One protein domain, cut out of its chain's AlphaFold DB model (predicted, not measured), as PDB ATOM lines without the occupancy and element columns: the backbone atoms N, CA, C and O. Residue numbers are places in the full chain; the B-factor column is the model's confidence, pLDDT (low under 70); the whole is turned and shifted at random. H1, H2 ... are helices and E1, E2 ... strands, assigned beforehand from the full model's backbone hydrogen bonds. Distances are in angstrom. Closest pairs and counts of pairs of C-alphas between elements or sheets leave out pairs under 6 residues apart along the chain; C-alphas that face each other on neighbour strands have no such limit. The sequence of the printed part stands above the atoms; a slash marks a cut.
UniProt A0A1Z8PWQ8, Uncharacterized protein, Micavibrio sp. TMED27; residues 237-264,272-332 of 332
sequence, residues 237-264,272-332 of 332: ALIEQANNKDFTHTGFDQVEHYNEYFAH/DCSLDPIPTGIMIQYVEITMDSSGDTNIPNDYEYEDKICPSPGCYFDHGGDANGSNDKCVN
ATOM      1  N   ALA A 237      -3.707  34.400 126.702       61.62
ATOM      2  CA  ALA A 237      -2.660  33.623 127.369       61.62
ATOM      3  C   ALA A 237      -3.055  32.152 127.616       61.62
ATOM      4  O   ALA A 237      -2.224  31.261 127.488       61.62
ATOM      5  N   LEU A 238      -4.330  31.886 127.924       62.88
ATOM      6  CA  LEU A 238      -4.855  30.527 128.089       62.88
ATOM      7  C   LEU A 238      -4.944  29.783 126.748       62.88
ATOM      8  O   LEU A 238      -4.704  28.582 126.711       62.88
ATOM      9  N   ILE A 239      -5.222  30.495 125.649       63.91
ATOM     10  CA  ILE A 239      -5.177  29.932 124.287       63.91
ATOM     11  C   ILE A 239      -3.736  29.607 123.889       63.91
ATOM     12  O   ILE A 239      -3.476  28.536 123.356       63.91
ATOM     13  N   GLU A 240      -2.787  30.506 124.156       63.94
ATOM     14  CA  GLU A 240      -1.372  30.274 123.833       63.94
ATOM     15  C   GLU A 240      -0.775  29.110 124.634       63.94
ATOM     16  O   GLU A 240       0.006  28.331 124.084       63.94
ATOM     17  N   GLN A 241      -1.199  28.941 125.890       65.06
ATOM     18  CA  GLN A 241      -0.812  27.804 126.722       65.06
ATOM     19  C   GLN A 241      -1.479  26.494 126.277       65.06
ATOM     20  O   GLN A 241      -0.817  25.460 126.262       65.06
ATOM     21  N   ALA A 242      -2.750  26.526 125.860       59.25
ATOM     22  CA  ALA A 242      -3.433  25.362 125.288       59.25
ATOM     23  C   ALA A 242      -2.841  24.938 123.930       59.25
ATOM     24  O   ALA A 242      -2.771  23.749 123.639       59.25
ATOM     25  N   ASN A 243      -2.358  25.896 123.132       58.88
ATOM     26  CA  ASN A 243      -1.693  25.638 121.852       58.88
ATOM     27  C   ASN A 243      -0.210  25.257 121.993       58.88
ATOM     28  O   ASN A 243       0.451  25.087 120.969       58.88
ATOM     29  N   ASN A 244       0.313  25.153 123.225       60.72
ATOM     30  CA  ASN A 244       1.687  24.740 123.530       60.72
ATOM     31  C   ASN A 244       2.755  25.489 122.703       60.72
ATOM     32  O   ASN A 244       3.720  24.905 122.221       60.72
ATOM     33  N   LYS A 245       2.575  26.803 122.519       60.28
ATOM     34  CA  LYS A 245       3.380  27.631 121.598       60.28
ATOM     35  C   LYS A 245       4.885  27.663 121.923       60.28
ATOM     36  O   LYS A 245       5.690  27.936 121.038       60.28
ATOM     37  N   ASP A 246       5.243  27.369 123.172       60.25
ATOM     38  CA  ASP A 246       6.620  27.349 123.673       60.25
ATOM     39  C   ASP A 246       7.226  25.925 123.746       60.25
ATOM     40  O   ASP A 246       8.331  25.761 124.265       60.25
ATOM     41  N   PHE A 247       6.525  24.895 123.240       55.81
ATOM     42  CA  PHE A 247       6.944  23.478 123.227       55.81
ATOM     43  C   PHE A 247       7.310  22.889 124.604       55.81
ATOM     44  O   PHE A 247       8.065  21.924 124.721       55.81
ATOM     45  N   THR A 248       6.773  23.456 125.682       58.19
ATOM     46  CA  THR A 248       7.114  23.083 127.062       58.19
ATOM     47  C   THR A 248       6.463  21.775 127.517       58.19
ATOM     48  O   THR A 248       6.913  21.179 128.499       58.19
ATOM     49  N   HIS A 249       5.412  21.313 126.832       56.47
ATOM     50  CA  HIS A 249       4.658  20.110 127.191       56.47
ATOM     51  C   HIS A 249       4.663  19.083 126.049       56.47
ATOM     52  O   HIS A 249       3.762  19.054 125.222       56.47
ATOM     53  N   THR A 250       5.660  18.199 126.030       53.88
ATOM     54  CA  THR A 250       5.901  17.188 124.973       53.88
ATOM     55  C   THR A 250       4.841  16.077 124.866       53.88
ATOM     56  O   THR A 250       4.998  15.158 124.076       53.88
ATOM     57  N   GLY A 251       3.803  16.090 125.711       53.44
ATOM     58  CA  GLY A 251       2.723  15.088 125.726       53.44
ATOM     59  C   GLY A 251       1.418  15.550 125.070       53.44
ATOM     60  O   GLY A 251       0.484  14.763 124.962       53.44
ATOM     61  N   PHE A 252       1.355  16.816 124.658       46.94
ATOM     62  CA  PHE A 252       0.238  17.418 123.935       46.94
ATOM     63  C   PHE A 252       0.803  18.080 122.678       46.94
ATOM     64  O   PHE A 252       0.845  19.308 122.571       46.94
ATOM     65  N   ASP A 253       1.328  17.265 121.764       48.47
ATOM     66  CA  ASP A 253       1.640  17.764 120.428       48.47
ATOM     67  C   ASP A 253       0.343  18.138 119.714       48.47
ATOM     68  O   ASP A 253      -0.710  17.523 119.917       48.47
ATOM     69  N   GLN A 254       0.413  19.184 118.895       52.62
ATOM     70  CA  GLN A 254      -0.696  19.540 118.024       52.62
ATOM     71  C   GLN A 254      -0.965  18.361 117.087       52.62
ATOM     72  O   GLN A 254      -0.113  17.978 116.292       52.62
ATOM     73  N   VAL A 255      -2.162  17.784 117.183       53.59
ATOM     74  CA  VAL A 255      -2.649  16.852 116.169       53.59
ATOM     75  C   VAL A 255      -3.098  17.704 114.991       53.59
ATOM     76  O   VAL A 255      -4.170  18.311 115.023       53.59
ATOM     77  N   GLU A 256      -2.255  17.804 113.969       57.75
ATOM     78  CA  GLU A 256      -2.651  18.428 112.715       57.75
ATOM     79  C   GLU A 256      -3.569  17.452 111.965       57.75
ATOM     80  O   GLU A 256      -3.183  16.350 111.574       57.75
ATOM     81  N   HIS A 257      -4.846  17.812 111.847       56.59
ATOM     82  CA  HIS A 257      -5.833  16.978 111.175       56.59
ATOM     83  C   HIS A 257      -5.774  17.214 109.664       56.59
ATOM     84  O   HIS A 257      -6.341  18.179 109.160       56.59
ATOM     85  N   TYR A 258      -5.184  16.280 108.919       58.59
ATOM     86  CA  TYR A 258      -5.153  16.313 107.450       58.59
ATOM     87  C   TYR A 258      -6.466  15.836 106.791       58.59
ATOM     88  O   TYR A 258      -6.474  15.398 105.645       58.59
ATOM     89  N   ASN A 259      -7.605  15.922 107.489       58.56
ATOM     90  CA  ASN A 259      -8.898  15.424 106.997       58.56
ATOM     91  C   ASN A 259      -9.336  16.107 105.686       58.56
ATOM     92  O   ASN A 259     -10.014  15.489 104.868       58.56
ATOM     93  N   GLU A 260      -8.922  17.358 105.463       56.59
ATOM     94  CA  GLU A 260      -9.196  18.103 104.227       56.59
ATOM     95  C   GLU A 260      -8.441  17.537 103.009       56.59
ATOM     96  O   GLU A 260      -8.945  17.624 101.891       56.59
ATOM     97  N   TYR A 261      -7.302  16.863 103.213       56.81
ATOM     98  CA  TYR A 261      -6.534  16.220 102.137       56.81
ATOM     99  C   TYR A 261      -7.212  14.945 101.620       56.81
ATOM    100  O   TYR A 261      -7.064  14.594 100.452       56.81
ATOM    101  N   PHE A 262      -8.017  14.286 102.460       55.78
ATOM    102  CA  PHE A 262      -8.850  13.145 102.064       55.78
ATOM    103  C   PHE A 262     -10.235  13.566 101.541       55.78
ATOM    104  O   PHE A 262     -10.943  12.756 100.950       55.78
ATOM    105  N   ALA A 263     -10.631  14.832 101.728       51.75
ATOM    106  CA  ALA A 263     -11.941  15.349 101.325       51.75
ATOM    107  C   ALA A 263     -12.042  15.713  99.830       51.75
ATOM    108  O   ALA A 263     -13.125  16.060  99.357       51.75
ATOM    109  N   HIS A 264     -10.956  15.596  99.055       52.94
ATOM    110  CA  HIS A 264     -10.973  15.857  97.609       52.94
ATOM    111  C   HIS A 264     -11.605  14.711  96.775       52.94
ATOM    112  O   HIS A 264     -11.508  14.684  95.547       52.94
ATOM    113  N   ASP A 272      -4.137  11.493  89.933       65.94
ATOM    114  CA  ASP A 272      -3.552  12.813  90.057       65.94
ATOM    115  C   ASP A 272      -2.629  12.827  91.272       65.94
ATOM    116  O   ASP A 272      -3.064  12.857  92.423       65.94
ATOM    117  N   CYS A 273      -1.330  12.739  90.996       69.88
ATOM    118  CA  CYS A 273      -0.288  12.878  92.004       69.88
ATOM    119  C   CYS A 273       0.080  14.345  92.242       69.88
ATOM    120  O   CYS A 273       1.105  14.614  92.845       69.88
ATOM    121  N   SER A 274      -0.720  15.313  91.788       70.25
ATOM    122  CA  SER A 274      -0.449  16.732  92.036       70.25
ATOM    123  C   SER A 274      -0.836  17.208  93.442       70.25
ATOM    124  O   SER A 274      -0.878  18.415  93.669       70.25
ATOM    125  N   LEU A 275      -1.206  16.300  94.351       70.75
ATOM    126  CA  LEU A 275      -1.532  16.644  95.732       70.75
ATOM    127  C   LEU A 275      -0.257  16.892  96.537       70.75
ATOM    128  O   LEU A 275       0.748  16.202  96.354       70.75
ATOM    129  N   ASP A 276      -0.336  17.857  97.450       74.12
ATOM    130  CA  ASP A 276       0.763  18.154  98.358       74.12
ATOM    131  C   ASP A 276       1.001  16.957  99.306       74.12
ATOM    132  O   ASP A 276       0.040  16.378  99.831       74.12
ATOM    133  N   PRO A 277       2.266  16.545  99.513       77.31
ATOM    134  CA  PRO A 277       2.607  15.399 100.347       77.31
ATOM    135  C   PRO A 277       2.430  15.710 101.844       77.31
ATOM    136  O   PRO A 277       2.771  16.797 102.311       77.31
ATOM    137  N   ILE A 278       1.933  14.733 102.607       79.62
ATOM    138  CA  ILE A 278       1.661  14.854 104.048       79.62
ATOM    139  C   ILE A 278       2.919  14.471 104.844       79.62
ATOM    140  O   ILE A 278       3.389  13.343 104.680       79.62
ATOM    141  N   PRO A 279       3.462  15.337 105.717       80.62
ATOM    142  CA  PRO A 279       4.652  15.016 106.503       80.62
ATOM    143  C   PRO A 279       4.383  13.928 107.549       80.62
ATOM    144  O   PRO A 279       3.343  13.918 108.207       80.62
ATOM    145  N   THR A 280       5.330  12.998 107.712       78.00
ATOM    146  CA  THR A 280       5.247  11.918 108.715       78.00
ATOM    147  C   THR A 280       5.975  12.258 110.015       78.00
ATOM    148  O   THR A 280       5.856  11.517 110.992       78.00
ATOM    149  N   GLY A 281       6.737  13.358 110.035       75.62
ATOM    150  CA  GLY A 281       7.591  13.755 111.154       75.62
ATOM    151  C   GLY A 281       8.838  12.877 111.332       75.62
ATOM    152  O   GLY A 281       9.550  13.017 112.328       75.62
ATOM    153  N   ILE A 282       9.115  11.958 110.400       78.62
ATOM    154  CA  ILE A 282      10.307  11.103 110.417       78.62
ATOM    155  C   ILE A 282      11.383  11.747 109.538       78.62
ATOM    156  O   ILE A 282      11.145  12.019 108.369       78.62
ATOM    157  N   MET A 283      12.588  11.945 110.073       80.19
ATOM    158  CA  MET A 283      13.736  12.420 109.292       80.19
ATOM    159  C   MET A 283      14.516  11.233 108.718       80.19
ATOM    160  O   MET A 283      14.875  10.309 109.455       80.19
ATOM    161  N   ILE A 284      14.803  11.262 107.417       81.38
ATOM    162  CA  ILE A 284      15.605  10.258 106.710       81.38
ATOM    163  C   ILE A 284      16.921  10.899 106.268       81.38
ATOM    164  O   ILE A 284      16.933  11.974 105.672       81.38
ATOM    165  N   GLN A 285      18.037  10.214 106.525       83.56
ATOM    166  CA  GLN A 285      19.340  10.595 105.988       83.56
ATOM    167  C   GLN A 285      19.546   9.941 104.617       83.56
ATOM    168  O   GLN A 285      19.608   8.713 104.507       83.56
ATOM    169  N   TYR A 286      19.670  10.761 103.575       80.62
ATOM    170  CA  TYR A 286      20.031  10.315 102.236       80.62
ATOM    171  C   TYR A 286      21.543  10.405 102.051       80.62
ATOM    172  O   TYR A 286      22.116  11.489 102.145       80.62
ATOM    173  N   VAL A 287      22.176   9.270 101.751       82.50
ATOM    174  CA  VAL A 287      23.608   9.196 101.446       82.50
ATOM    175  C   VAL A 287      23.786   8.516 100.097       82.50
ATOM    176  O   VAL A 287      23.573   7.310  99.960       82.50
ATOM    177  N   GLU A 288      24.205   9.279  99.093       80.06
ATOM    178  CA  GLU A 288      24.597   8.719  97.803       80.06
ATOM    179  C   GLU A 288      26.081   8.360  97.841       80.06
ATOM    180  O   GLU A 288      26.925   9.201  98.146       80.06
ATOM    181  N   ILE A 289      26.413   7.112  97.514       81.62
ATOM    182  CA  ILE A 289      27.796   6.638  97.463       81.62
ATOM    183  C   ILE A 289      28.134   6.337  96.008       81.62
ATOM    184  O   ILE A 289      27.588   5.415  95.403       81.62
ATOM    185  N   THR A 290      29.070   7.098  95.455       80.19
ATOM    186  CA  THR A 290      29.636   6.858  94.125       80.19
ATOM    187  C   THR A 290      31.067   6.358  94.264       80.19
ATOM    188  O   THR A 290      31.776   6.720  95.199       80.19
ATOM    189  N   MET A 291      31.506   5.502  93.347       77.75
ATOM    190  CA  MET A 291      32.908   5.095  93.259       77.75
ATOM    191  C   MET A 291      33.531   5.790  92.059       77.75
ATOM    192  O   MET A 291      32.971   5.749  90.962       77.75
ATOM    193  N   ASP A 292      34.672   6.443  92.260       78.56
ATOM    194  CA  ASP A 292      35.427   6.965  91.128       78.56
ATOM    195  C   ASP A 292      36.136   5.839  90.357       78.56
ATOM    196  O   ASP A 292      36.191   4.677  90.765       78.56
ATOM    197  N   SER A 293      36.705   6.188  89.203       76.44
ATOM    198  CA  SER A 293      37.475   5.260  88.367       76.44
ATOM    199  C   SER A 293      38.756   4.725  89.028       76.44
ATOM    200  O   SER A 293      39.416   3.868  88.441       76.44
ATOM    201  N   SER A 294      39.127   5.239  90.204       77.69
ATOM    202  CA  SER A 294      40.293   4.827  90.990       77.69
ATOM    203  C   SER A 294      39.921   3.858  92.122       77.69
ATOM    204  O   SER A 294      40.818   3.274  92.727       77.69
ATOM    205  N   GLY A 295      38.624   3.626  92.357       72.56
ATOM    206  CA  GLY A 295      38.112   2.740  93.404       72.56
ATOM    207  C   GLY A 295      37.892   3.424  94.754       72.56
ATOM    208  O   GLY A 295      37.592   2.726  95.724       72.56
ATOM    209  N   ASP A 296      38.007   4.753  94.822       78.62
ATOM    210  CA  ASP A 296      37.729   5.521  96.034       78.62
ATOM    211  C   ASP A 296      36.236   5.878  96.113       78.62
ATOM    212  O   ASP A 296      35.582   6.222  95.120       78.62
ATOM    213  N   THR A 297      35.673   5.773  97.318       78.31
ATOM    214  CA  THR A 297      34.277   6.125  97.598       78.31
ATOM    215  C   THR A 297      34.138   7.633  97.762       78.31
ATOM    216  O   THR A 297      34.661   8.204  98.720       78.31
ATOM    217  N   ASN A 298      33.386   8.264  96.869       75.88
ATOM    218  CA  ASN A 298      32.967   9.653  96.973       75.88
ATOM    219  C   ASN A 298      31.504   9.708  97.418       75.88
ATOM    220  O   ASN A 298      30.654   9.011  96.861       75.88
ATOM    221  N   ILE A 299      31.216  10.555  98.406       76.38
ATOM    222  CA  ILE A 299      29.863  10.810  98.916       76.38
ATOM    223  C   ILE A 299      29.433  12.190  98.398       76.38
ATOM    224  O   ILE A 299      29.732  13.195  99.044       76.38
ATOM    225  N   PRO A 300      28.851  12.285  97.189       72.81
ATOM    226  CA  PRO A 300      28.471  13.569  96.602       72.81
ATOM    227  C   PRO A 300      27.281  14.228  97.305       72.81
ATOM    228  O   PRO A 300      27.228  15.454  97.351       72.81
ATOM    229  N   ASN A 301      26.359  13.435  97.853       72.38
ATOM    230  CA  ASN A 301      25.140  13.918  98.492       72.38
ATOM    231  C   ASN A 301      24.978  13.238  99.857       72.38
ATOM    232  O   ASN A 301      24.863  12.015  99.923       72.38
ATOM    233  N   ASP A 302      24.985  14.043 100.919       81.44
ATOM    234  CA  ASP A 302      24.678  13.646 102.296       81.44
ATOM    235  C   ASP A 302      23.807  14.747 102.902       81.44
ATOM    236  O   ASP A 302      24.277  15.866 103.139       81.44
ATOM    237  N   TYR A 303      22.515  14.470 103.042       79.81
ATOM    238  CA  TYR A 303      21.568  15.404 103.638       79.81
ATOM    239  C   TYR A 303      20.401  14.675 104.296       79.81
ATOM    240  O   TYR A 303      20.044  13.555 103.935       79.81
ATOM    241  N   GLU A 304      19.795  15.342 105.271       80.56
ATOM    242  CA  GLU A 304      18.581  14.881 105.935       80.56
ATOM    243  C   GLU A 304      17.366  15.543 105.282       80.56
ATOM    244  O   GLU A 304      17.395  16.739 104.985       80.56
ATOM    245  N   TYR A 305      16.310  14.768 105.055       80.75
ATOM    246  CA  TYR A 305      15.018  15.266 104.590       80.75
ATOM    247  C   TYR A 305      13.889  14.678 105.443       80.75
ATOM    248  O   TYR A 305      14.037  13.611 106.043       80.75
ATOM    249  N   GLU A 306      12.772  15.394 105.527       81.31
ATOM    250  CA  GLU A 306      11.574  14.910 106.213       81.31
ATOM    251  C   GLU A 306      10.786  13.986 105.283       81.31
ATOM    252  O   GLU A 306      10.488  14.345 104.143       81.31
ATOM    253  N   ASP A 307      10.451  12.795 105.768       82.56
ATOM    254  CA  ASP A 307       9.640  11.830 105.042       82.56
ATOM    255  C   ASP A 307       8.183  12.290 104.955       82.56
ATOM    256  O   ASP A 307       7.605  12.824 105.909       82.56
ATOM    257  N   LYS A 308       7.576  12.084 103.784       84.62
ATOM    258  CA  LYS A 308       6.204  12.507 103.505       84.62
ATOM    259  C   LYS A 308       5.465  11.432 102.716       84.62
ATOM    260  O   LYS A 308       6.051  10.721 101.904       84.62
ATOM    261  N   ILE A 309       4.157  11.320 102.930       84.00
ATOM    262  CA  ILE A 309       3.286  10.335 102.283       84.00
ATOM    263  C   ILE A 309       2.321  11.032 101.329       84.00
ATOM    264  O   ILE A 309       1.709  12.050 101.650       84.00
ATOM    265  N   CYS A 310       2.141  10.432 100.156       81.25
ATOM    266  CA  CYS A 310       1.144  10.857  99.187       81.25
ATOM    267  C   CYS A 310      -0.217  10.214  99.502       81.25
ATOM    268  O   CYS A 310      -0.289   8.992  99.635       81.25
ATOM    269  N   PRO A 311      -1.305  10.998  99.599       75.12
ATOM    270  CA  PRO A 311      -2.625  10.466  99.947       75.12
ATOM    271  C   PRO A 311      -3.288   9.688  98.797       75.12
ATOM    272  O   PRO A 311      -4.160   8.855  99.041       75.12
ATOM    273  N   SER A 312      -2.890   9.948  97.548       73.31
ATOM    274  CA  SER A 312      -3.470   9.301  96.368       73.31
ATOM    275  C   SER A 312      -2.860   7.908  96.128       73.31
ATOM    276  O   SER A 312      -1.632   7.765  96.134       73.31
ATOM    277  N   PRO A 313      -3.680   6.862  95.911       71.44
ATOM    278  CA  PRO A 313      -3.187   5.508  95.696       71.44
ATOM    279  C   PRO A 313      -2.435   5.394  94.363       71.44
ATOM    280  O   PRO A 313      -2.956   5.747  93.309       71.44
ATOM    281  N   GLY A 314      -1.225   4.829  94.408       73.31
ATOM    282  CA  GLY A 314      -0.359   4.652  93.236       73.31
ATOM    283  C   GLY A 314       0.695   5.743  93.057       73.31
ATOM    284  O   GLY A 314       1.589   5.561  92.242       73.31
ATOM    285  N   CYS A 315       0.639   6.814  93.850       78.38
ATOM    286  CA  CYS A 315       1.673   7.840  93.885       78.38
ATOM    287  C   CYS A 315       2.756   7.502  94.919       78.38
ATOM    288  O   CYS A 315       2.461   6.936  95.976       78.38
ATOM    289  N   TYR A 316       3.993   7.908  94.653       82.88
ATOM    290  CA  TYR A 316       5.091   7.869  95.613       82.88
ATOM    291  C   TYR A 316       5.696   9.261  95.816       82.88
ATOM    292  O   TYR A 316       5.536  10.165  94.992       82.88
ATOM    293  N   PHE A 317       6.358   9.432  96.957       84.00
ATOM    294  CA  PHE A 317       7.015  10.676  97.330       84.00
ATOM    295  C   PHE A 317       8.376  10.797  96.636       84.00
ATOM    296  O   PHE A 317       9.219   9.906  96.756       84.00
ATOM    297  N   ASP A 318       8.581  11.896  95.911       83.69
ATOM    298  CA  ASP A 318       9.862  12.272  95.312       83.69
ATOM    299  C   ASP A 318      10.406  13.514  96.032       83.69
ATOM    300  O   ASP A 318       9.808  14.591  95.978       83.69
ATOM    301  N   HIS A 319      11.549  13.342  96.702       77.88
ATOM    302  CA  HIS A 319      12.194  14.346  97.554       77.88
ATOM    303  C   HIS A 319      13.043  15.367  96.769       77.88
ATOM    304  O   HIS A 319      13.873  16.068  97.348       77.88
ATOM    305  N   GLY A 320      12.941  15.400  95.431       70.38
ATOM    306  CA  GLY A 320      13.463  16.474  94.572       70.38
ATOM    307  C   GLY A 320      14.984  16.713  94.582       70.38
ATOM    308  O   GLY A 320      15.469  17.565  93.838       70.38
ATOM    309  N   GLY A 321      15.742  15.963  95.386       65.69
ATOM    310  CA  GLY A 321      17.195  16.061  95.529       65.69
ATOM    311  C   GLY A 321      17.709  17.230  96.382       65.69
ATOM    312  O   GLY A 321      18.870  17.601  96.210       65.69
ATOM    313  N   ASP A 322      16.899  17.839  97.258       63.97
ATOM    314  CA  ASP A 322      17.356  18.939  98.122       63.97
ATOM    315  C   ASP A 322      17.030  18.743  99.615       63.97
ATOM    316  O   ASP A 322      16.052  18.109  99.990       63.97
ATOM    317  N   ALA A 323      17.887  19.295 100.483       62.28
ATOM    318  CA  ALA A 323      17.742  19.218 101.943       62.28
ATOM    319  C   ALA A 323      16.641  20.139 102.501       62.28
ATOM    320  O   ALA A 323      16.325  20.092 103.685       62.28
ATOM    321  N   ASN A 324      16.110  21.043 101.670       61.00
ATOM    322  CA  ASN A 324      15.175  22.085 102.097       61.00
ATOM    323  C   ASN A 324      13.716  21.736 101.760       61.00
ATOM    324  O   ASN A 324      12.840  22.572 101.981       61.00
ATOM    325  N   GLY A 325      13.459  20.555 101.185       61.47
ATOM    326  CA  GLY A 325      12.133  20.076 100.791       61.47
ATOM    327  C   GLY A 325      11.407  20.990  99.801       61.47
ATOM    328  O   GLY A 325      10.179  21.025  99.756       61.47
ATOM    329  N   SER A 326      12.145  21.815  99.050       62.44
ATOM    330  CA  SER A 326      11.560  22.891  98.231       62.44
ATOM    331  C   SER A 326      10.996  22.389  96.900       62.44
ATOM    332  O   SER A 326      10.232  23.103  96.252       62.44
ATOM    333  N   ASN A 327      11.366  21.171  96.499       68.62
ATOM    334  CA  ASN A 327      10.890  20.491  95.291       68.62
ATOM    335  C   ASN A 327      10.136  19.185  95.598       68.62
ATOM    336  O   ASN A 327       9.954  18.359  94.702       68.62
ATOM    337  N   ASP A 328       9.710  19.017  96.847       75.69
ATOM    338  CA  ASP A 328       8.969  17.857  97.327       75.69
ATOM    339  C   ASP A 328       7.614  17.755  96.634       75.69
ATOM    340  O   ASP A 328       6.797  18.679  96.685       75.69
ATOM    341  N   LYS A 329       7.365  16.621  95.982       83.56
ATOM    342  CA  LYS A 329       6.130  16.403  95.225       83.56
ATOM    343  C   LYS A 329       5.729  14.939  95.219       83.56
ATOM    344  O   LYS A 329       6.555  14.035  95.347       83.56
ATOM    345  N   CYS A 330       4.445  14.718  94.996       80.88
ATOM    346  CA  CYS A 330       3.923  13.402  94.679       80.88
ATOM    347  C   CYS A 330       4.058  13.133  93.172       80.88
ATOM    348  O   CYS A 330       3.821  14.000  92.328       80.88
ATOM    349  N   VAL A 331       4.481  11.922  92.818       77.88
ATOM    350  CA  VAL A 331       4.657  11.468  91.428       77.88
ATOM    351  C   VAL A 331       4.059  10.073  91.243       77.88
ATOM    352  O   VAL A 331       3.911   9.340  92.216       77.88
ATOM    353  N   ASN A 332       3.680   9.734  90.006       78.19
ATOM    354  CA  ASN A 332       3.238   8.384  89.614       78.19
ATOM    355  C   ASN A 332       4.441   7.496  89.284       78.19
ATOM    356  O   ASN A 332       5.365   8.015  88.615       78.19
TER     357      ASN A 332
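AT A GLANCE: This is residues 237 to 264 and 272 to 332 of the 332 residues of an uncharacterized protein of Micavibrio sp. TMED27 (UniProt A0A1Z8PWQ8). A long two-stranded hairpin, E1 and E2, makes one end of a flat, loosely joined shape; both strands bend, E1 at residue 281 and E2 at residue 306, and a second, much smaller hairpin, E3 and E4, comes near the end of E2 at Ile 309. The other end is a thin stretch of chain, residues 237 to 264, with the short helices H1 and H2 and a long link between them. The printed part has 89 residues, with two named helices and four named strands in the order H1, H2, E1, E2, E3, E4; each sheet is one antiparallel pair, E1 - E2 and E3 - E4. The class is mixed, helices and strands, with 43 of the 89 residues, under half, in named elements. The whole is only just extended, close to loose, with a radius of gyration of the C-alphas of 18.4 A and spans of 64 by 36 by 19 A.

HOW THE PARTS SIT: E1, residues 278 to 291, and E2, residues 297 to 309, form a hairpin of antiparallel strands, with 165 degrees between their directions. E1 bends by 87 degrees at residue 281, and E2 bends by 63 degrees at residue 306. N 278 and O 309 are 2.9 A apart and N 284 and O 305 are 2.8 A apart, both within hydrogen-bond range. The closest C-alphas of E2 and E3, residues 316 to 318, are those of Ile 309 and Phe 317, at 6.2 A. E3 and E4, residues 329 to 331, form the second hairpin, antiparallel at 131 degrees, with N 316 and O 331 2.8 A apart, within hydrogen-bond range. E2 and E4 are only just apart, their closest C-alphas at 8.2 A. H1, residues 237 to 242, is apart from the four strands and from H2, residues 259 to 262; H2 is apart from E2, E3 and E4. In H1 every O i to N i+4 pair is within hydrogen-bond range, and H2 is too short for such a pair.

IN THESE COORDINATES: E1 is 34.5 A long, from C-alpha 278 at (1.661, 14.854, 104.048) to C-alpha 291 at (32.908, 5.095, 93.259). E2 is 31.6 A long. H1 begins at C-alpha 237, at (-2.660, 33.623, 127.369), and E4 ends at C-alpha 331, at (4.657, 11.468, 91.428).

THE WHOLE: The two C-alphas farthest apart, those of Leu 238 and Ser 294, are 63.8 A apart. Residues 265 to 271 are cut out, and C-alphas 264 and 272 are 11.0 A apart across the cut. The link from H1 to H2, residues 243 to 258, is long, and the link from E1 to E2 is tight. The mean pLDDT of the printed part is 70.3; residues 237 to 264, 272 to 273 and 321 to 327 are under 70.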